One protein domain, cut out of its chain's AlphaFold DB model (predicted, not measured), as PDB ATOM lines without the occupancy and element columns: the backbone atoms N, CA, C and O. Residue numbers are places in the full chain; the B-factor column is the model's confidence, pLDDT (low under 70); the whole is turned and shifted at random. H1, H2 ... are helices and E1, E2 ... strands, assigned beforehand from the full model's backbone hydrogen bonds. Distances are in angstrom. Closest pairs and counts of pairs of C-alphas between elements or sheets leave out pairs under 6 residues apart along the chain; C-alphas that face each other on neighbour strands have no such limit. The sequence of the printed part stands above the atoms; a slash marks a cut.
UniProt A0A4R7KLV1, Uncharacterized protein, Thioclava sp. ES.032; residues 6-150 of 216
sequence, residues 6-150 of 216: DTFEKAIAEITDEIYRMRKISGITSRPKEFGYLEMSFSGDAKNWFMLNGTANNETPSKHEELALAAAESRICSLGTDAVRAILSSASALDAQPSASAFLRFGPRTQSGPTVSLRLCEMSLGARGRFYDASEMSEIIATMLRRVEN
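What this domain is: This is residues 6 to 150 of the 216 residues of an uncharacterized protein of Thioclava sp. ES.032 (UniProt A0A4R7KLV1). Two long helices, H1 and H2, lie side by side and run opposite ways over one face of a four-stranded antiparallel sheet, whose other face is bare of named helices. H4 only grazes the sheet at its edge strand E4, with residues 134 to 141, and touches residues 8 to 13 of H1 with its residues 134 to 138, while the short H3 follows the end of H2. The printed part has 145 residues, with four named helices and four named strands in the order H1 E1 E2 H2 H3 E3 E4 H4; the sheet's order is E2 E1 E3 E4, and the class is mixed. It is compact, with a radius of gyration of the C-alphas of 15.6 A and spans of 53 by 37 by 24 A.

How they stand to each other: H1, residues 6 to 25, touches H2, residues 63 to 88, at a shallow tilt of 22 degrees, opposite ways; their closest C-alphas, of Ile 15 and Ile 76, are 5.3 A apart. E1, residues 36 to 41, and E2, residues 49 to 52, form an antiparallel hairpin, with N 39 and O 49 within hydrogen-bond range at 2.9 A. E3, residues 101 to 106, is antiparallel to E1, with N 38 and O 104 at 2.8 A. E3 and E4, residues 115 to 120, form the second hairpin, with N 105 and O 117 at 2.8 A. H1 and H2 are on the same face of this sheet, each at a height over the sheet of 8.9 A. E2, H2 with H3, residues 92 to 95, and E3 make a split strand-helix-strand unit, two strands running the same way with E1 between them; its crossover is left-handed. H4, residues 134 to 148, only grazes the sheet, with residues 134 to 141. Its residues 134 to 138 touch residues 8 to 13 of H1 at a steep tilt of 46 degrees, opposite ways; the closest C-alphas, of Glu 9 and Ala 134, are 5.3 A apart. H1 and H3 are apart. In H1, H2 and H4 every O i to N i+4 pair is within hydrogen-bond range; H3 is too short for such a pair.

Where its parts are: H1 begins at C-alpha 6 (-2.180, 1.470, -5.157) and is 28.8 A long. E1 measures 17.0 A and E2 10.3 A. H2 is 37.2 A long, from C-alpha 63 (-27.182, 25.334, 3.274), and H3 5.0 A. E3 measures 16.7 A, E4 17.0 A and H4 21.0 A, ending at C-alpha 148 (16.034, 6.725, 3.597).

The domain as a whole: The C-alphas farthest apart, of Glu 59 and Asn 150, are 53.6 A apart. The printed part has no cut. The link from E4 to H4, residues 121 to 133, is long; within it, residues 123 to 124 and 132 to 133 pair antiparallel with residues of E4. Mean pLDDT of the printed part is 89.0, with residues 30 to 32, 44 to 46 and 58 under 70.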
ATOM      1  N   ASP A   6      -0.794   1.547  -4.687       95.19
ATOM      2  CA  ASP A   6      -2.180   1.470  -5.157       95.19
ATOM      3  C   ASP A   6      -3.120   2.259  -4.237       95.19
ATOM      4  O   ASP A   6      -3.992   3.007  -4.694       95.19
ATOM      5  N   THR A   7      -2.921   2.138  -2.922       94.81
ATOM      6  CA  THR A   7      -3.670   2.911  -1.926       94.81
ATOM      7  C   THR A   7      -3.415   4.412  -2.065       94.81
ATOM      8  O   THR A   7      -4.364   5.198  -2.000       94.81
ATOM      9  N   PHE A   8      -2.163   4.829  -2.287       95.75
ATOM     10  CA  PHE A   8      -1.826   6.238  -2.500       95.75
ATOM     11  C   PHE A   8      -2.490   6.787  -3.767       95.75
ATOM     12  O   PHE A   8      -3.175   7.809  -3.712       95.75
ATOM     13  N   GLU A   9      -2.344   6.096  -4.897       95.75
ATOM     14  CA  GLU A   9      -2.913   6.522  -6.178       95.75
ATOM     15  C   GLU A   9      -4.438   6.639  -6.113       95.75
ATOM     16  O   GLU A   9      -5.016   7.637  -6.565       95.75
ATOM     17  N   LYS A  10      -5.095   5.669  -5.466       96.00
ATOM     18  CA  LYS A  10      -6.537   5.703  -5.215       96.00
ATOM     19  C   LYS A  10      -6.939   6.905  -4.358       96.00
ATOM     20  O   LYS A  10      -7.892   7.601  -4.709       96.00
ATOM     21  N   ALA A  11      -6.205   7.191  -3.281       96.00
ATOM     22  CA  ALA A  11      -6.473   8.352  -2.434       96.00
ATOM     23  C   ALA A  11      -6.340   9.670  -3.218       96.00
ATOM     24  O   ALA A  11      -7.210  10.534  -3.120       96.00
ATOM     25  N   ILE A  12      -5.306   9.816  -4.056       96.38
ATOM     26  CA  ILE A  12      -5.132  11.003  -4.911       96.38
ATOM     27  C   ILE A  12      -6.283  11.143  -5.914       96.38
ATOM     28  O   ILE A  12      -6.766  12.259  -6.141       96.38
ATOM     29  N   ALA A  13      -6.758  10.041  -6.496       95.44
ATOM     30  CA  ALA A  13      -7.905  10.053  -7.395       95.44
ATOM     31  C   ALA A  13      -9.194  10.509  -6.692       95.44
ATOM     32  O   ALA A  13      -9.855  11.421  -7.198       95.44
ATOM     33  N   GLU A  14      -9.498   9.945  -5.520       96.31
ATOM     34  CA  GLU A  14     -10.679  10.288  -4.716       96.31
ATOM     35  C   GLU A  14     -10.651  11.745  -4.235       96.31
ATOM     36  O   GLU A  14     -11.636  12.469  -4.397       96.31
ATOM     37  N   ILE A  15      -9.508  12.213  -3.718       96.75
ATOM     38  CA  ILE A  15      -9.328  13.618  -3.326       96.75
ATOM     39  C   ILE A  15      -9.564  14.528  -4.530       96.75
ATOM     40  O   ILE A  15     -10.288  15.517  -4.436       96.75
ATOM     41  N   THR A  16      -8.989  14.184  -5.684       95.00
ATOM     42  CA  THR A  16      -9.161  14.973  -6.904       95.00
ATOM     43  C   THR A  16     -10.637  15.051  -7.305       95.00
ATOM     44  O   THR A  16     -11.114  16.144  -7.610       95.00
ATOM     45  N   ASP A  17     -11.387  13.945  -7.264       94.38
ATOM     46  CA  ASP A  17     -12.829  13.942  -7.556       94.38
ATOM     47  C   ASP A  17     -13.631  14.841  -6.606       94.38
ATOM     48  O   ASP A  17     -14.487  15.611  -7.058       94.38
ATOM     49  N   GLU A  18     -13.327  14.810  -5.305       95.75
ATOM     50  CA  GLU A  18     -13.953  15.709  -4.332       95.75
ATOM     51  C   GLU A  18     -13.624  17.175  -4.622       95.75
ATOM     52  O   GLU A  18     -14.520  18.018  -4.616       95.75
ATOM     53  N   ILE A  19     -12.379  17.490  -4.991       94.88
ATOM     54  CA  ILE A  19     -11.983  18.845  -5.395       94.88
ATOM     55  C   ILE A  19     -12.802  19.308  -6.607       94.88
ATOM     56  O   ILE A  19     -13.337  20.418  -6.599       94.88
ATOM     57  N   TYR A  20     -12.956  18.475  -7.640       92.06
ATOM     58  CA  TYR A  20     -13.792  18.811  -8.799       92.06
ATOM     59  C   TYR A  20     -15.252  19.054  -8.403       92.06
ATOM     60  O   TYR A  20     -15.877  20.009  -8.882       92.06
ATOM     61  N   ARG A  21     -15.797  18.225  -7.508       92.31
ATOM     62  CA  ARG A  21     -17.156  18.388  -6.987       92.31
ATOM     63  C   ARG A  21     -17.307  19.699  -6.218       92.31
ATOM     64  O   ARG A  21     -18.255  20.438  -6.485       92.31
ATOM     65  N   MET A  22     -16.376  20.012  -5.319       93.12
ATOM     66  CA  MET A  22     -16.373  21.259  -4.552       93.12
ATOM     67  C   MET A  22     -16.296  22.471  -5.477       93.12
ATOM     68  O   MET A  22     -17.093  23.389  -5.337       93.12
ATOM     69  N   ARG A  23     -15.423  22.452  -6.492       91.38
ATOM     70  CA  ARG A  23     -15.331  23.535  -7.490       91.38
ATOM     71  C   ARG A  23     -16.642  23.771  -8.217       91.38
ATOM     72  O   ARG A  23     -17.011  24.924  -8.420       91.38
ATOM     73  N   LYS A  24     -17.344  22.698  -8.589       90.62
ATOM     74  CA  LYS A  24     -18.657  22.794  -9.235       90.62
ATOM     75  C   LYS A  24     -19.684  23.452  -8.313       90.62
ATOM     76  O   LYS A  24     -20.391  24.343  -8.766       90.62
ATOM     77  N   ILE A  25     -19.740  23.032  -7.047       91.50
ATOM     78  CA  ILE A  25     -20.651  23.595  -6.038       91.50
ATOM     79  C   ILE A  25     -20.327  25.072  -5.774       91.50
ATOM     80  O   ILE A  25     -21.217  25.909  -5.747       91.50
ATOM     81  N   SER A  26     -19.047  25.412  -5.639       89.69
ATOM     82  CA  SER A  26     -18.582  26.781  -5.390       89.69
ATOM     83  C   SER A  26     -18.550  27.666  -6.648       89.69
ATOM     84  O   SER A  26     -18.038  28.783  -6.597       89.69
ATOM     85  N   GLY A  27     -19.007  27.168  -7.803       87.88
ATOM     86  CA  GLY A  27     -18.974  27.903  -9.070       87.88
ATOM     87  C   GLY A  27     -17.569  28.314  -9.536       87.88
ATOM     88  O   GLY A  27     -17.438  29.234 -10.337       87.88
ATOM     89  N   ILE A  28     -16.499  27.677  -9.051       88.19
ATOM     90  CA  ILE A  28     -15.125  28.080  -9.367       88.19
ATOM     91  C   ILE A  28     -14.717  27.542 -10.737       88.19
ATOM     92  O   ILE A  28     -14.466  26.349 -10.923       88.19
ATOM     93  N   THR A  29     -14.555  28.456 -11.690       77.25
ATOM     94  CA  THR A  29     -14.114  28.156 -13.065       77.25
ATOM     95  C   THR A  29     -12.702  28.668 -13.378       77.25
ATOM     96  O   THR A  29     -12.111  28.290 -14.388       77.25
ATOM     97  N   SER A  30     -12.124  29.496 -12.500       66.81
ATOM     98  CA  SER A  30     -10.819  30.149 -12.679       66.81
ATOM     99  C   SER A  30      -9.636  29.326 -12.127       66.81
ATOM    100  O   SER A  30      -9.824  28.422 -11.316       66.81
ATOM    101  N   ARG A  31      -8.403  29.661 -12.557       64.06
ATOM    102  CA  ARG A  31      -7.109  28.997 -12.238       64.06
ATOM    103  C   ARG A  31      -6.981  27.548 -12.760       64.06
ATOM    104  O   ARG A  31      -7.202  26.601 -12.016       64.06
ATOM    105  N   PRO A  32      -6.543  27.348 -14.020       64.06
ATOM    106  CA  PRO A  32      -6.507  26.018 -14.639       64.06
ATOM    107  C   PRO A  32      -5.346  25.125 -14.173       64.06
ATOM    108  O   PRO A  32      -5.364  23.933 -14.448       64.06
ATOM    109  N   LYS A  33      -4.314  25.688 -13.529       79.50
ATOM    110  CA  LYS A  33      -3.076  24.951 -13.218       79.50
ATOM    111  C   LYS A  33      -3.057  24.320 -11.826       79.50
ATOM    112  O   LYS A  33      -2.364  23.334 -11.639       79.50
ATOM    113  N   GLU A  34      -3.797  24.883 -10.875       88.75
ATOM    114  CA  GLU A  34      -3.879  24.383  -9.503       88.75
ATOM    115  C   GLU A  34      -5.286  24.589  -8.966       88.75
ATOM    116  O   GLU A  34      -5.804  25.709  -8.954       88.75
ATOM    117  N   PHE A  35      -5.893  23.502  -8.514       92.12
ATOM    118  CA  PHE A  35      -7.289  23.466  -8.106       92.12
ATOM    119  C   PHE A  35      -7.484  23.606  -6.609       92.12
ATOM    120  O   PHE A  35      -8.501  24.156  -6.190       92.12
ATOM    121  N   GLY A  36      -6.502  23.185  -5.825       93.00
ATOM    122  CA  GLY A  36      -6.485  23.323  -4.380       93.00
ATOM    123  C   GLY A  36      -5.197  22.760  -3.811       93.00
ATOM    124  O   GLY A  36      -4.370  22.204  -4.543       93.00
ATOM    125  N   TYR A  37      -5.028  22.906  -2.510       94.19
ATOM    126  CA  TYR A  37      -3.927  22.289  -1.796       94.19
ATOM    127  C   TYR A  37      -4.352  21.911  -0.378       94.19
ATOM    128  O   TYR A  37      -5.283  22.484   0.187       94.19
ATOM    129  N   LEU A  38      -3.667  20.911   0.156       95.38
ATOM    130  CA  LEU A  38      -3.837  20.369   1.489       95.38
ATOM    131  C   LEU A  38      -2.502  20.491   2.212       95.38
ATOM    132  O   LEU A  38      -1.483  19.986   1.737       95.38
ATOM    133  N   GLU A  39      -2.528  21.138   3.365       93.25
ATOM    134  CA  GLU A  39      -1.398  21.208   4.275       93.25
ATOM    135  C   GLU A  39      -1.691  20.347   5.499       93.25
ATOM    136  O   GLU A  39      -2.783  20.389   6.072       93.25
ATOM    137  N   MET A  40      -0.712  19.529   5.864       92.00
ATOM    138  CA  MET A  40      -0.785  18.621   6.994       92.00
ATOM    139  C   MET A  40       0.413  18.859   7.891       92.00
ATOM    140  O   MET A  40       1.553  18.846   7.421       92.00
ATOM    141  N   SER A  41       0.144  19.022   9.180       87.44
ATOM    142  CA  SER A  41       1.179  19.028  10.200       87.44
ATOM    143  C   SER A  41       1.026  17.804  11.080       87.44
ATOM    144  O   SER A  41      -0.076  17.455  11.503       87.44
ATOM    145  N   PHE A  42       2.146  17.148  11.353       81.69
ATOM    146  CA  PHE A  42       2.213  16.004  12.256       81.69
ATOM    147  C   PHE A  42       2.885  16.375  13.582       81.69
ATOM    148  O   PHE A  42       2.872  15.576  14.516       81.69
ATOM    149  N   SER A  43       3.394  17.605  13.689       72.31
ATOM    150  CA  SER A  43       3.879  18.189  14.932       72.31
ATOM    151  C   SER A  43       2.727  18.764  15.761       72.31
ATOM    152  O   SER A  43       1.773  19.348  15.230       72.31
ATOM    153  N   GLY A  44       2.792  18.529  17.073       58.19
ATOM    154  CA  GLY A  44       1.721  18.815  18.025       58.19
ATOM    155  C   GLY A  44       1.460  20.307  18.174       58.19
ATOM    156  O   GLY A  44       2.144  20.948  18.957       58.19
ATOM    157  N   ASP A  45       0.522  20.815  17.365       56.62
ATOM    158  CA  ASP A  45      -0.416  21.934  17.611       56.62
ATOM    159  C   ASP A  45      -0.993  22.505  16.298       56.62
ATOM    160  O   ASP A  45      -2.022  23.189  16.297       56.62
ATOM    161  N   ALA A  46      -0.376  22.207  15.151       66.31
ATOM    162  CA  ALA A  46      -0.836  22.704  13.859       66.31
ATOM    163  C   ALA A  46      -1.993  21.859  13.292       66.31
ATOM    164  O   ALA A  46      -1.971  20.628  13.291       66.31
ATOM    165  N   LYS A  47      -3.040  22.542  12.815       77.88
ATOM    166  CA  LYS A  47      -4.222  21.907  12.222       77.88
ATOM    167  C   LYS A  47      -3.991  21.622  10.746       77.88
ATOM    168  O   LYS A  47      -3.511  22.489  10.023       77.88
ATOM    169  N   ASN A  48      -4.436  20.454  10.295       88.81
ATOM    170  CA  ASN A  48      -4.550  20.164   8.870       88.81
ATOM    171  C   ASN A  48      -5.616  21.075   8.263       88.81
ATOM    172  O   ASN A  48      -6.678  21.274   8.860       88.81
ATOM    173  N   TRP A  49      -5.344  21.615   7.083       90.38
ATOM    174  CA  TRP A  49      -6.280  22.494   6.403       90.38
ATOM    175  C   TRP A  49      -6.211  22.309   4.897       90.38
ATOM    176  O   TRP A  49      -5.149  22.098   4.309       90.38
ATOM    177  N   PHE A  50      -7.377  22.398   4.274       94.44
ATOM    178  CA  PHE A  50      -7.533  22.324   2.837       94.44
ATOM    179  C   PHE A  50      -8.040  23.665   2.321       94.44
ATOM    180  O   PHE A  50      -8.896  24.302   2.932       94.44
ATOM    181  N   MET A  51      -7.529  24.093   1.170       92.19
ATOM    182  CA  MET A  51      -8.025  25.285   0.504       92.19
ATOM    183  C   MET A  51      -8.244  25.032  -0.976       92.19
ATOM    184  O   MET A  51      -7.388  24.506  -1.690       92.19
ATOM    185  N   LEU A  52      -9.404  25.481  -1.446       92.00
ATOM    186  CA  LEU A  52      -9.754  25.472  -2.851       92.00
ATOM    187  C   LEU A  52      -9.263  26.754  -3.531       92.00
ATOM    188  O   LEU A  52      -9.454  27.859  -3.032       92.00
ATOM    189  N   ASN A  53      -8.631  26.610  -4.693       89.88
ATOM    190  CA  ASN A  53      -8.047  27.728  -5.420       89.88
ATOM    191  C   ASN A  53      -8.979  28.276  -6.495       89.88
ATOM    192  O   ASN A  53      -9.401  27.560  -7.400       89.88
ATOM    193  N   GLY A  54      -9.173  29.589  -6.482       84.75
ATOM    194  CA  GLY A  54      -9.869  30.323  -7.531       84.75
ATOM    195  C   GLY A  54     -10.881  31.297  -6.952       84.75
ATOM    196  O   GLY A  54     -11.029  31.425  -5.742       84.75
ATOM    197  N   THR A  55     -11.554  32.006  -7.845       81.75
ATOM    198  CA  THR A  55     -12.632  32.927  -7.497       81.75
ATOM    199  C   THR A  55     -13.957  32.215  -7.720       81.75
ATOM    200  O   THR A  55     -14.202  31.722  -8.826       81.75
ATOM    201  N   ALA A  56     -14.774  32.140  -6.671       81.31
ATOM    202  CA  ALA A  56     -16.159  31.705  -6.772       81.31
ATOM    203  C   ALA A  56     -16.964  32.735  -7.564       81.31
ATOM    204  O   ALA A  56     -16.697  33.938  -7.506       81.31
ATOM    205  N   ASN A  57     -17.964  32.262  -8.296       75.00
ATOM    206  CA  ASN A  57     -18.987  33.159  -8.812       75.00
ATOM    207  C   ASN A  57     -19.739  33.735  -7.597       75.00
ATOM    208  O   ASN A  57     -19.846  33.054  -6.582       75.00
ATOM    209  N   ASN A  58     -20.241  34.972  -7.663       67.06
ATOM    210  CA  ASN A  58     -20.876  35.679  -6.529       67.06
ATOM    211  C   ASN A  58     -22.196  35.042  -6.018       67.06
ATOM    212  O   ASN A  58     -23.008  35.716  -5.386       67.06
ATOM    213  N   GLU A  59     -22.448  33.771  -6.316       76.44
ATOM    214  CA  GLU A  59     -23.594  33.013  -5.843       76.44
ATOM    215  C   GLU A  59     -23.253  32.379  -4.494       76.44
ATOM    216  O   GLU A  59     -22.331  31.571  -4.374       76.44
ATOM    217  N   THR A  60     -23.992  32.772  -3.460       80.06
ATOM    218  CA  THR A  60     -23.873  32.164  -2.135       80.06
ATOM    219  C   THR A  60     -24.396  30.724  -2.196       80.06
ATOM    220  O   THR A  60     -25.545  30.537  -2.609       80.06
ATOM    221  N   PRO A  61     -23.613  29.718  -1.766       84.94
ATOM    222  CA  PRO A  61     -24.080  28.338  -1.704       84.94
ATOM    223  C   PRO A  61     -25.324  28.205  -0.816       84.94
ATOM    224  O   PRO A  61     -25.478  28.896   0.191       84.94
ATOM    225  N   SER A  62     -26.220  27.286  -1.158       90.25
ATOM    226  CA  SER A  62     -27.308  26.883  -0.269       90.25
ATOM    227  C   SER A  62     -26.773  26.157   0.975       90.25
ATOM    228  O   SER A  62     -25.695  25.572   0.957       90.25
ATOM    229  N   LYS A  63     -27.568  26.077   2.053       92.19
ATOM    230  CA  LYS A  63     -27.182  25.334   3.274       92.19
ATOM    231  C   LYS A  63     -26.815  23.867   3.014       92.19
ATOM    232  O   LYS A  63     -25.959  23.305   3.689       92.19
ATOM    233  N   HIS A  64     -27.479  23.225   2.050       92.38
ATOM    234  CA  HIS A  64     -27.155  21.849   1.662       92.38
ATOM    235  C   HIS A  64     -25.796  21.761   0.962       92.38
ATOM    236  O   HIS A  64     -25.060  20.798   1.168       92.38
ATOM    237  N   GLU A  65     -25.458  22.767   0.161       92.31
ATOM    238  CA  GLU A  65     -24.166  22.877  -0.506       92.31
ATOM    239  C   GLU A  65     -23.047  23.199   0.485       92.31
ATOM    240  O   GLU A  65     -22.005  22.558   0.421       92.31
ATOM    241  N   GLU A  66     -23.276  24.083   1.458       92.56
ATOM    242  CA  GLU A  66     -22.329  24.345   2.554       92.56
ATOM    243  C   GLU A  66     -21.997  23.065   3.335       92.56
ATOM    244  O   GLU A  66     -20.826  22.753   3.558       92.56
ATOM    245  N   LEU A  67     -23.014  22.269   3.691       93.88
ATOM    246  CA  LEU A  67     -22.812  20.972   4.349       93.88
ATOM    247  C   LEU A  67     -22.042  19.986   3.462       93.88
ATOM    248  O   LEU A  67     -21.189  19.247   3.956       93.88
ATOM    249  N   ALA A  68     -22.324  19.965   2.157       93.69
ATOM    250  CA  ALA A  68     -21.606  19.116   1.214       93.69
ATOM    251  C   ALA A  68     -20.131  19.529   1.072       93.69
ATOM    252  O   ALA A  68     -19.273  18.648   1.007       93.69
ATOM    253  N   LEU A  69     -19.839  20.834   1.065       93.44
ATOM    254  CA  LEU A  69     -18.480  21.378   1.036       93.44
ATOM    255  C   LEU A  69     -17.711  21.013   2.311       93.44
ATOM    256  O   LEU A  69     -16.612  20.476   2.206       93.44
ATOM    257  N   ALA A  70     -18.305  21.203   3.492       92.88
ATOM    258  CA  ALA A  70     -17.675  20.840   4.765       92.88
ATOM    259  C   ALA A  70     -17.407  19.326   4.875       92.88
ATOM    260  O   ALA A  70     -16.349  18.897   5.340       92.88
ATOM    261  N   ALA A  71     -18.345  18.494   4.409       94.06
ATOM    262  CA  ALA A  71     -18.157  17.047   4.373       94.06
ATOM    263  C   ALA A  71     -17.048  16.627   3.394       94.06
ATOM    264  O   ALA A  71     -16.286  15.710   3.694       94.06
ATOM    265  N   ALA A  72     -16.956  17.279   2.231       94.94
ATOM    266  CA  ALA A  72     -15.895  17.030   1.258       94.94
ATOM    267  C   ALA A  72     -14.522  17.451   1.803       94.94
ATOM    268  O   ALA A  72     -13.582  16.667   1.725       94.94
ATOM    269  N   GLU A  73     -14.423  18.623   2.435       95.19
ATOM    270  CA  GLU A  73     -13.199  19.091   3.094       95.19
ATOM    271  C   GLU A  73     -12.715  18.092   4.153       95.19
ATOM    272  O   GLU A  73     -11.557  17.675   4.134       95.19
ATOM    273  N   SER A  74     -13.616  17.624   5.021       93.94
ATOM    274  CA  SER A  74     -13.288  16.614   6.031       93.94
ATOM    275  C   SER A  74     -12.779  15.307   5.408       93.94
ATOM    276  O   SER A  74     -11.787  14.754   5.889       93.94
ATOM    277  N   ARG A  75     -13.403  14.834   4.315       95.06
ATOM    278  CA  ARG A  75     -12.940  13.643   3.581       95.06
ATOM    279  C   ARG A  75     -11.562  13.849   2.957       95.06
ATOM    280  O   ARG A  75     -10.710  12.980   3.112       95.06
ATOM    281  N   ILE A  76     -11.328  14.986   2.300       96.19
ATOM    282  CA  ILE A  76     -10.033  15.328   1.690       96.19
ATOM    283  C   ILE A  76      -8.933  15.338   2.751       96.19
ATOM    284  O   ILE A  76      -7.893  14.707   2.562       96.19
ATOM    285  N   CYS A  77      -9.176  16.006   3.881       94.69
ATOM    286  CA  CYS A  77      -8.230  16.055   4.989       94.69
ATOM    287  C   CYS A  77      -7.938  14.655   5.540       94.69
ATOM    288  O   CYS A  77      -6.772  14.340   5.767       94.69
ATOM    289  N   SER A  78      -8.955  13.803   5.716       93.69
ATOM    290  CA  SER A  78      -8.762  12.424   6.187       93.69
ATOM    291  C   SER A  78      -7.927  11.599   5.205       93.69
ATOM    292  O   SER A  78      -6.881  11.084   5.588       93.69
ATOM    293  N   LEU A  79      -8.337  11.536   3.932       94.94
ATOM    294  CA  LEU A  79      -7.653  10.759   2.892       94.94
ATOM    295  C   LEU A  79      -6.200  11.202   2.708       94.94
ATOM    296  O   LEU A  79      -5.300  10.369   2.630       94.94
ATOM    297  N   GLY A  80      -5.960  12.514   2.657       93.88
ATOM    298  CA  GLY A  80      -4.609  13.045   2.512       93.88
ATOM    299  C   GLY A  80      -3.742  12.762   3.737       93.88
ATOM    300  O   GLY A  80      -2.586  12.368   3.580       93.88
ATOM    301  N   THR A  81      -4.305  12.889   4.946       92.25
ATOM    302  CA  THR A  81      -3.594  12.577   6.196       92.25
ATOM    303  C   THR A  81      -3.184  11.111   6.234       92.25
ATOM    304  O   THR A  81      -2.033  10.818   6.546       92.25
ATOM    305  N   ASP A  82      -4.093  10.199   5.891       91.81
ATOM    306  CA  ASP A  82      -3.817   8.763   5.892       91.81
ATOM    307  C   ASP A  82      -2.754   8.402   4.844       91.81
ATOM    308  O   ASP A  82      -1.788   7.700   5.159       91.81
ATOM    309  N   ALA A  83      -2.868   8.955   3.631       93.00
ATOM    310  CA  ALA A  83      -1.905   8.745   2.553       93.00
ATOM    311  C   ALA A  83      -0.495   9.224   2.936       93.00
ATOM    312  O   ALA A  83       0.479   8.493   2.763       93.00
ATOM    313  N   VAL A  84      -0.368  10.426   3.505       92.75
ATOM    314  CA  VAL A  84       0.935  10.957   3.929       92.75
ATOM    315  C   VAL A  84       1.474  10.241   5.161       92.75
ATOM    316  O   VAL A  84       2.669   9.961   5.223       92.75
ATOM    317  N   ARG A  85       0.626   9.889   6.130       90.81
ATOM    318  CA  ARG A  85       1.062   9.139   7.313       90.81
ATOM    319  C   ARG A  85       1.607   7.763   6.936       90.81
ATOM    320  O   ARG A  85       2.565   7.308   7.557       90.81
ATOM    321  N   ALA A  86       1.060   7.113   5.908       91.81
ATOM    322  CA  ALA A  86       1.626   5.873   5.375       91.81
ATOM    323  C   ALA A  86       3.043   6.077   4.800       91.81
ATOM    324  O   ALA A  86       3.908   5.229   5.015       91.81
ATOM    325  N   ILE A  87       3.302   7.212   4.138       93.00
ATOM    326  CA  ILE A  87       4.642   7.584   3.650       93.00
ATOM    327  C   ILE A  87       5.593   7.816   4.830       93.00
ATOM    328  O   ILE A  87       6.635   7.169   4.904       93.00
ATOM    329  N   LEU A  88       5.225   8.697   5.771       90.00
ATOM    330  CA  LEU A  88       6.074   9.058   6.914       90.00
ATOM    331  C   LEU A  88       6.392   7.844   7.789       90.00
ATOM    332  O   LEU A  88       7.556   7.569   8.048       90.00
ATOM    333  N   SER A  89       5.389   7.030   8.132       88.38
ATOM    334  CA  SER A  89       5.605   5.817   8.937       88.38
ATOM    335  C   SER A  89       6.405   4.716   8.226       88.38
ATOM    336  O   SER A  89       6.842   3.770   8.877       88.38
ATOM    337  N   SER A  90       6.635   4.843   6.913       90.31
ATOM    338  CA  SER A  90       7.544   3.974   6.148       90.31
ATOM    339  C   SER A  90       8.976   4.514   6.070       90.31
ATOM    340  O   SER A  90       9.849   3.843   5.528       90.31
ATOM    341  N   ALA A  91       9.229   5.710   6.607       89.25
ATOM    342  CA  ALA A  91      10.523   6.375   6.636       89.25
ATOM    343  C   ALA A  91      10.792   6.919   8.044       89.25
ATOM    344  O   ALA A  91      10.540   8.087   8.330       89.25
ATOM    345  N   SER A  92      11.348   6.083   8.925       86.94
ATOM    346  CA  SER A  92      11.586   6.425  10.339       86.94
ATOM    347  C   SER A  92      12.364   7.727  10.537       86.94
ATOM    348  O   SER A  92      12.062   8.488  11.451       86.94
ATOM    349  N   ALA A  93      13.340   8.016   9.670       88.94
ATOM    350  CA  ALA A  93      14.097   9.267   9.712       88.94
ATOM    351  C   ALA A  93      13.232  10.507   9.415       88.94
ATOM    352  O   ALA A  93      13.535  11.580   9.924       88.94
ATOM    353  N   LEU A  94      12.162  10.374   8.621       88.44
ATOM    354  CA  LEU A  94      11.199  11.448   8.349       88.44
ATOM    355  C   LEU A  94      10.133  11.559   9.440       88.44
ATOM    356  O   LEU A  94       9.769  12.667   9.820       88.44
ATOM    357  N   ASP A  95       9.647  10.426   9.949       86.69
ATOM    358  CA  ASP A  95       8.644  10.383  11.021       86.69
ATOM    359  C   ASP A  95       9.164  11.017  12.321       86.69
ATOM    360  O   ASP A  95       8.414  11.640  13.065       86.69
ATOM    361  N   ALA A  96      10.474  10.912  12.565       86.62
ATOM    362  CA  ALA A  96      11.136  11.493  13.727       86.62
ATOM    363  C   ALA A  96      11.370  13.016  13.638       86.62
ATOM    364  O   ALA A  96      11.852  13.601  14.605       86.62
ATOM    365  N   GLN A  97      11.071  13.669  12.509       87.62
ATOM    366  CA  GLN A  97      11.319  15.105  12.350       87.62
ATOM    367  C   GLN A  97      10.335  15.930  13.203       87.62
ATOM    368  O   GLN A  97       9.124  15.809  13.012       87.62
ATOM    369  N   PRO A  98      10.797  16.853  14.068       78.31
ATOM    370  CA  PRO A  98       9.904  17.711  14.854       78.31
ATOM    371  C   PRO A  98       9.035  18.632  13.994       78.31
ATOM    372  O   PRO A  98       7.955  19.036  14.411       78.31
ATOM    373  N   SER A  99       9.498  18.956  12.787       74.31
ATOM    374  CA  SER A  99       8.801  19.761  11.781       74.31
ATOM    375  C   SER A  99       8.104  18.904  10.714       74.31
ATOM    376  O   SER A  99       7.813  19.402   9.620       74.31
ATOM    377  N   ALA A 100       7.839  17.618  11.006       82.50
ATOM    378  CA  ALA A 100       7.168  16.699  10.092       82.50
ATOM    379  C   ALA A 100       5.852  17.307   9.590       82.50
ATOM    380  O   ALA A 100       4.840  17.405  10.290       82.50
ATOM    381  N   SER A 101       5.894  17.737   8.338       87.62
ATOM    382  CA  SER A 101       4.824  18.431   7.644       87.62
ATOM    383  C   SER A 101       4.799  17.962   6.204       87.62
ATOM    384  O   SER A 101       5.819  17.564   5.629       87.62
ATOM    385  N   ALA A 102       3.616  18.011   5.613       91.94
ATOM    386  CA  ALA A 102       3.431  17.688   4.219       91.94
ATOM    387  C   ALA A 102       2.493  18.675   3.547       91.94
ATOM    388  O   ALA A 102       1.525  19.156   4.132       91.94
ATOM    389  N   PHE A 103       2.770  18.944   2.279       93.12
ATOM    390  CA  PHE A 103       1.972  19.847   1.469       93.12
ATOM    391  C   PHE A 103       1.665  19.201   0.126       93.12
ATOM    392  O   PHE A 103       2.567  19.012  -0.692       93.12
ATOM    393  N   LEU A 104       0.393  18.888  -0.105       95.19
ATOM    394  CA  LEU A 104      -0.110  18.348  -1.363       95.19
ATOM    395  C   LEU A 104      -0.779  19.460  -2.165       95.19
ATOM    396  O   LEU A 104      -1.697  20.117  -1.685       95.19
ATOM    397  N   ARG A 105      -0.355  19.652  -3.410       95.56
ATOM    398  CA  ARG A 105      -1.010  20.542  -4.378       95.56
ATOM    399  C   ARG A 105      -1.685  19.688  -5.425       95.56
ATOM    400  O   ARG A 105      -1.043  18.799  -5.973       95.56
ATOM    401  N   PHE A 106      -2.929  20.006  -5.755       95.00
ATOM    402  CA  PHE A 106      -3.721  19.253  -6.722       95.00
ATOM    403  C   PHE A 106      -3.907  20.060  -8.002       95.00
ATOM    404  O   PHE A 106      -4.340  21.218  -7.972       95.00
ATOM    405  N   GLY A 107      -3.541  19.451  -9.124       91.69
ATOM    406  CA  GLY A 107      -3.623  20.036 -10.454       91.69
ATOM    407  C   GLY A 107      -4.825  19.520 -11.248       91.69
ATOM    408  O   GLY A 107      -5.660  18.773 -10.729       91.69
ATOM    409  N   PRO A 108      -4.936  19.909 -12.529       85.62
ATOM    410  CA  PRO A 108      -5.913  19.327 -13.437       85.62
ATOM    411  C   PRO A 108      -5.602  17.855 -13.735       85.62
ATOM    412  O   PRO A 108      -4.446  17.424 -13.714       85.62
ATOM    413  N   ARG A 109      -6.637  17.089 -14.087       87.88
ATOM    414  CA  ARG A 109      -6.465  15.761 -14.688       87.88
ATOM    415  C   ARG A 109      -5.831  15.870 -16.073       87.88
ATOM    416  O   ARG A 109      -6.235  16.706 -16.884       87.88
ATOM    417  N   THR A 110      -4.864  15.005 -16.338       88.38
ATOM    418  CA  THR A 110      -4.294  14.759 -17.666       88.38
ATOM    419  C   THR A 110      -4.924  13.499 -18.266       88.38
ATOM    420  O   THR A 110      -5.821  12.898 -17.675       88.38
ATOM    421  N   GLN A 111      -4.462  13.084 -19.449       87.00
ATOM    422  CA  GLN A 111      -4.853  11.791 -20.021       87.00
ATOM    423  C   GLN A 111      -4.415  10.610 -19.140       87.00
ATOM    424  O   GLN A 111      -5.115   9.604 -19.103       87.00
ATOM    425  N   SER A 112      -3.301  10.755 -18.416       87.94
ATOM    426  CA  SER A 112      -2.743   9.718 -17.541       87.94
ATOM    427  C   SER A 112      -3.412   9.653 -16.168       87.94
ATOM    428  O   SER A 112      -3.272   8.651 -15.479       87.94
ATOM    429  N   GLY A 113      -4.155  10.690 -15.759       90.62
ATOM    430  CA  GLY A 113      -4.887  10.685 -14.493       90.62
ATOM    431  C   GLY A 113      -4.807  11.994 -13.700       90.62
ATOM    432  O   GLY A 113      -4.523  13.056 -14.265       90.62
ATOM    433  N   PRO A 114      -5.135  11.963 -12.393       93.31
ATOM    434  CA  PRO A 114      -5.009  13.118 -11.509       93.31
ATOM    435  C   PRO A 114      -3.541  13.507 -11.338       93.31
ATOM    436  O   PRO A 114      -2.671  12.640 -11.297       93.31
ATOM    437  N   THR A 115      -3.278  14.810 -11.214       94.62
ATOM    438  CA  THR A 115      -1.917  15.311 -11.017       94.62
ATOM    439  C   THR A 115      -1.732  15.981  -9.666       94.62
ATOM    440  O   THR A 115      -2.619  16.674  -9.158       94.62
ATOM    441  N   VAL A 116      -0.554  15.779  -9.085       95.75
ATOM    442  CA  VAL A 116      -0.212  16.202  -7.734       95.75
ATOM    443  C   VAL A 116       1.236  16.690  -7.655       95.75
ATOM    444  O   VAL A 116       2.109  16.275  -8.415       95.75
ATOM    445  N   SER A 117       1.497  17.604  -6.729       94.56
ATOM    446  CA  SER A 117       2.841  17.974  -6.289       94.56
ATOM    447  C   SER A 117       2.906  17.796  -4.777       94.56
ATOM    448  O   SER A 117       1.989  18.232  -4.081       94.56
ATOM    449  N   LEU A 118       3.958  17.157  -4.271       94.06
ATOM    450  CA  LEU A 118       4.122  16.848  -2.852       94.06
ATOM    451  C   LEU A 118       5.378  17.531  -2.309       94.06
ATOM    452  O   LEU A 118       6.440  17.503  -2.933       94.06
ATOM    453  N   ARG A 119       5.257  18.139  -1.131       91.81
ATOM    454  CA  ARG A 119       6.390  18.544  -0.298       91.81
ATOM    455  C   ARG A 119       6.356  17.795   1.026       91.81
ATOM    456  O   ARG A 119       5.270  17.616   1.570       91.81
ATOM    457  N   LEU A 120       7.525  17.424   1.535       90.31
ATOM    458  CA  LEU A 120       7.742  16.847   2.863       90.31
ATOM    459  C   LEU A 120       8.827  17.661   3.566       90.31
ATOM    460  O   LEU A 120       9.833  17.980   2.933       90.31
ATOM    461  N   CYS A 121       8.622  18.018   4.838       85.75
ATOM    462  CA  CYS A 121       9.567  18.846   5.607       85.75
ATOM    463  C   CYS A 121       9.985  20.101   4.813       85.75
ATOM    464  O   CYS A 121      11.163  20.379   4.610       85.75
ATOM    465  N   GLU A 122       8.987  20.785   4.242       84.31
ATOM    466  CA  GLU A 122       9.122  21.971   3.378       84.31
ATOM    467  C   GLU A 122       9.891  21.793   2.051       84.31
ATOM    468  O   GLU A 122       9.920  22.706   1.217       84.31
ATOM    469  N   MET A 123      10.430  20.607   1.779       86.44
ATOM    470  CA  MET A 123      11.169  20.288   0.560       86.44
ATOM    471  C   MET A 123      10.268  19.611  -0.470       86.44
ATOM    472  O   MET A 123       9.446  18.761  -0.144       86.44
ATOM    473  N   SER A 124      10.404  19.995  -1.741       87.31
ATOM    474  CA  SER A 124       9.616  19.393  -2.826       87.31
ATOM    475  C   SER A 124      10.143  18.012  -3.179       87.31
ATOM    476  O   SER A 124      11.338  17.874  -3.397       87.31
ATOM    477  N   LEU A 125       9.250  17.029  -3.306       88.81
ATOM    478  CA  LEU A 125       9.567  15.768  -3.966       88.81
ATOM    479  C   LEU A 125       9.571  16.014  -5.482       88.81
ATOM    480  O   LEU A 125       8.533  16.264  -6.099       88.81
ATOM    481  N   GLY A 126      10.769  15.996  -6.068       82.88
ATOM    482  CA  GLY A 126      11.001  16.263  -7.488       82.88
ATOM    483  C   GLY A 126      11.124  17.756  -7.831       82.88
ATOM    484  O   GLY A 126      11.285  18.628  -6.979       82.88
ATOM    485  N   ALA A 127      11.071  18.079  -9.125       80.50
ATOM    486  CA  ALA A 127      11.212  19.450  -9.616       80.50
ATOM    487  C   ALA A 127      10.160  20.421  -9.037       80.50
ATOM    488  O   ALA A 127       8.949  20.212  -9.150       80.50
ATOM    489  N   ARG A 128      10.635  21.541  -8.476       81.75
ATOM    490  CA  ARG A 128       9.797  22.582  -7.865       81.75
ATOM    491  C   ARG A 128       8.738  23.105  -8.840       81.75
ATOM    492  O   ARG A 128       9.054  23.548  -9.940       81.75
ATOM    493  N   GLY A 129       7.482  23.118  -8.394       81.69
ATOM    494  CA  GLY A 129       6.350  23.651  -9.161       81.69
ATOM    495  C   GLY A 129       5.859  22.743 -10.291       81.69
ATOM    496  O   GLY A 129       4.915  23.124 -10.986       81.69
ATOM    497  N   ARG A 130       6.460  21.559 -10.468       88.88
ATOM    498  CA  ARG A 130       5.954  20.527 -11.371       88.88
ATOM    499  C   ARG A 130       4.865  19.712 -10.674       88.88
ATOM    500  O   ARG A 130       4.975  19.385  -9.492       88.88
ATOM    501  N   PHE A 131       3.830  19.403 -11.444       92.94
ATOM    502  CA  PHE A 131       2.834  18.397 -11.113       92.94
ATOM    503  C   PHE A 131       3.195  17.107 -11.844       92.94
ATOM    504  O   PHE A 131       3.639  17.154 -12.994       92.94
ATOM    505  N   TYR A 132       3.002  15.997 -11.157       94.00
ATOM    506  CA  TYR A 132       3.214  14.642 -11.647       94.00
ATOM    507  C   TYR A 132       1.873  13.936 -11.634       94.00
ATOM    508  O   TYR A 132       1.033  14.269 -10.794       94.00
ATOM    509  N   ASP A 133       1.641  12.992 -12.537       95.38
ATOM    510  CA  ASP A 133       0.511  12.092 -12.318       95.38
ATOM    511  C   ASP A 133       0.732  11.231 -11.058       95.38
ATOM    512  O   ASP A 133       1.820  11.199 -10.472       95.38
ATOM    513  N   ALA A 134      -0.341  10.616 -10.557       94.00
ATOM    514  CA  ALA A 134      -0.280   9.877  -9.298       94.00
ATOM    515  C   ALA A 134       0.729   8.715  -9.341       94.00
ATOM    516  O   ALA A 134       1.377   8.456  -8.327       94.00
ATOM    517  N   SER A 135       0.901   8.083 -10.506       94.12
ATOM    518  CA  SER A 135       1.824   6.964 -10.689       94.12
ATOM    519  C   SER A 135       3.276   7.443 -10.711       94.12
ATOM    520  O   SER A 135       4.097   6.953  -9.938       94.12
ATOM    521  N   GLU A 136       3.579   8.504 -11.467       94.62
ATOM    522  CA  GLU A 136       4.888   9.172 -11.440       94.62
ATOM    523  C   GLU A 136       5.271   9.601 -10.011       94.62
ATOM    524  O   GLU A 136       6.398   9.388  -9.562       94.62
ATOM    525  N   MET A 137       4.339  10.203  -9.263       94.88
ATOM    526  CA  MET A 137       4.592  10.597  -7.873       94.88
ATOM    527  C   MET A 137       4.834   9.381  -6.968       94.88
ATOM    528  O   MET A 137       5.692   9.434  -6.088       94.88
ATOM    529  N   SER A 138       4.107   8.287  -7.189       94.81
ATOM    530  CA  SER A 138       4.265   7.030  -6.455       94.81
ATOM    531  C   SER A 138       5.662   6.427  -6.653       94.81
ATOM    532  O   SER A 138       6.336   6.064  -5.685       94.81
ATOM    533  N   GLU A 139       6.183   6.442  -7.884       93.38
ATOM    534  CA  GLU A 139       7.558   6.024  -8.191       93.38
ATOM    535  C   GLU A 139       8.614   6.908  -7.501       93.38
ATOM    536  O   GLU A 139       9.616   6.410  -6.966       93.38
ATOM    537  N   ILE A 140       8.382   8.225  -7.476       92.69
ATOM    538  CA  ILE A 140       9.244   9.195  -6.786       92.69
ATOM    539  C   ILE A 140       9.263   8.909  -5.277       92.69
ATOM    540  O   ILE A 140      10.340   8.870  -4.674       92.69
ATOM    541  N   ILE A 141       8.098   8.659  -4.670       94.38
ATOM    542  CA  ILE A 141       7.974   8.302  -3.251       94.38
ATOM    543  C   ILE A 141       8.697   6.985  -2.966       94.38
ATOM    544  O   ILE A 141       9.514   6.934  -2.050       94.38
ATOM    545  N   ALA A 142       8.473   5.938  -3.762       92.88
ATOM    546  CA  ALA A 142       9.137   4.647  -3.582       92.88
ATOM    547  C   ALA A 142      10.670   4.763  -3.676       92.88
ATOM    548  O   ALA A 142      11.405   4.123  -2.919       92.88
ATOM    549  N   THR A 143      11.163   5.612  -4.581       90.69
ATOM    550  CA  THR A 143      12.594   5.914  -4.702       90.69
ATOM    551  C   THR A 143      13.122   6.636  -3.466       90.69
ATOM    552  O   THR A 143      14.188   6.279  -2.963       90.69
ATOM    553  N   MET A 144      12.383   7.622  -2.954       92.62
ATOM    554  CA  MET A 144      12.725   8.329  -1.720       92.62
ATOM    555  C   MET A 144      12.774   7.366  -0.525       92.62
ATOM    556  O   MET A 144      13.793   7.326   0.163       92.62
ATOM    557  N   LEU A 145      11.748   6.526  -0.340       92.94
ATOM    558  CA  LEU A 145      11.658   5.564   0.765       92.94
ATOM    559  C   LEU A 145      12.863   4.614   0.799       92.94
ATOM    560  O   LEU A 145      13.497   4.452   1.838       92.94
ATOM    561  N   ARG A 146      13.256   4.064  -0.356       90.06
ATOM    562  CA  ARG A 146      14.438   3.191  -0.470       90.06
ATOM    563  C   ARG A 146      15.737   3.888  -0.059       90.06
ATOM    564  O   ARG A 146      16.646   3.266   0.475       90.06
ATOM    565  N   ARG A 147      15.861   5.190  -0.322       87.25
ATOM    566  CA  ARG A 147      17.082   5.955  -0.011       87.25
ATOM    567  C   ARG A 147      17.208   6.296   1.466       87.25
ATOM    568  O   ARG A 147      18.331   6.472   1.941       87.25
ATOM    569  N   VAL A 148      16.081   6.389   2.168       90.25
ATOM    570  CA  VAL A 148      16.034   6.725   3.597       90.25
ATOM    571  C   VAL A 148      15.926   5.503   4.507       90.25
ATOM    572  O   VAL A 148      16.087   5.655   5.711       90.25
ATOM    573  N   GLU A 149      15.717   4.298   3.961       88.50
ATOM    574  CA  GLU A 149      15.452   3.070   4.732       88.50
ATOM    575  C   GLU A 149      16.530   2.743   5.786       88.50
ATOM    576  O   GLU A 149      16.221   2.206   6.844       88.50
ATOM    577  N   ASN A 150      17.788   3.104   5.511       87.00
ATOM    578  CA  ASN A 150      18.941   2.830   6.375       87.00
ATOM    579  C   ASN A 150      19.465   4.085   7.093       87.00
ATOM    580  O   ASN A 150      20.572   4.066   7.631       87.00
TER     581      ASN A 150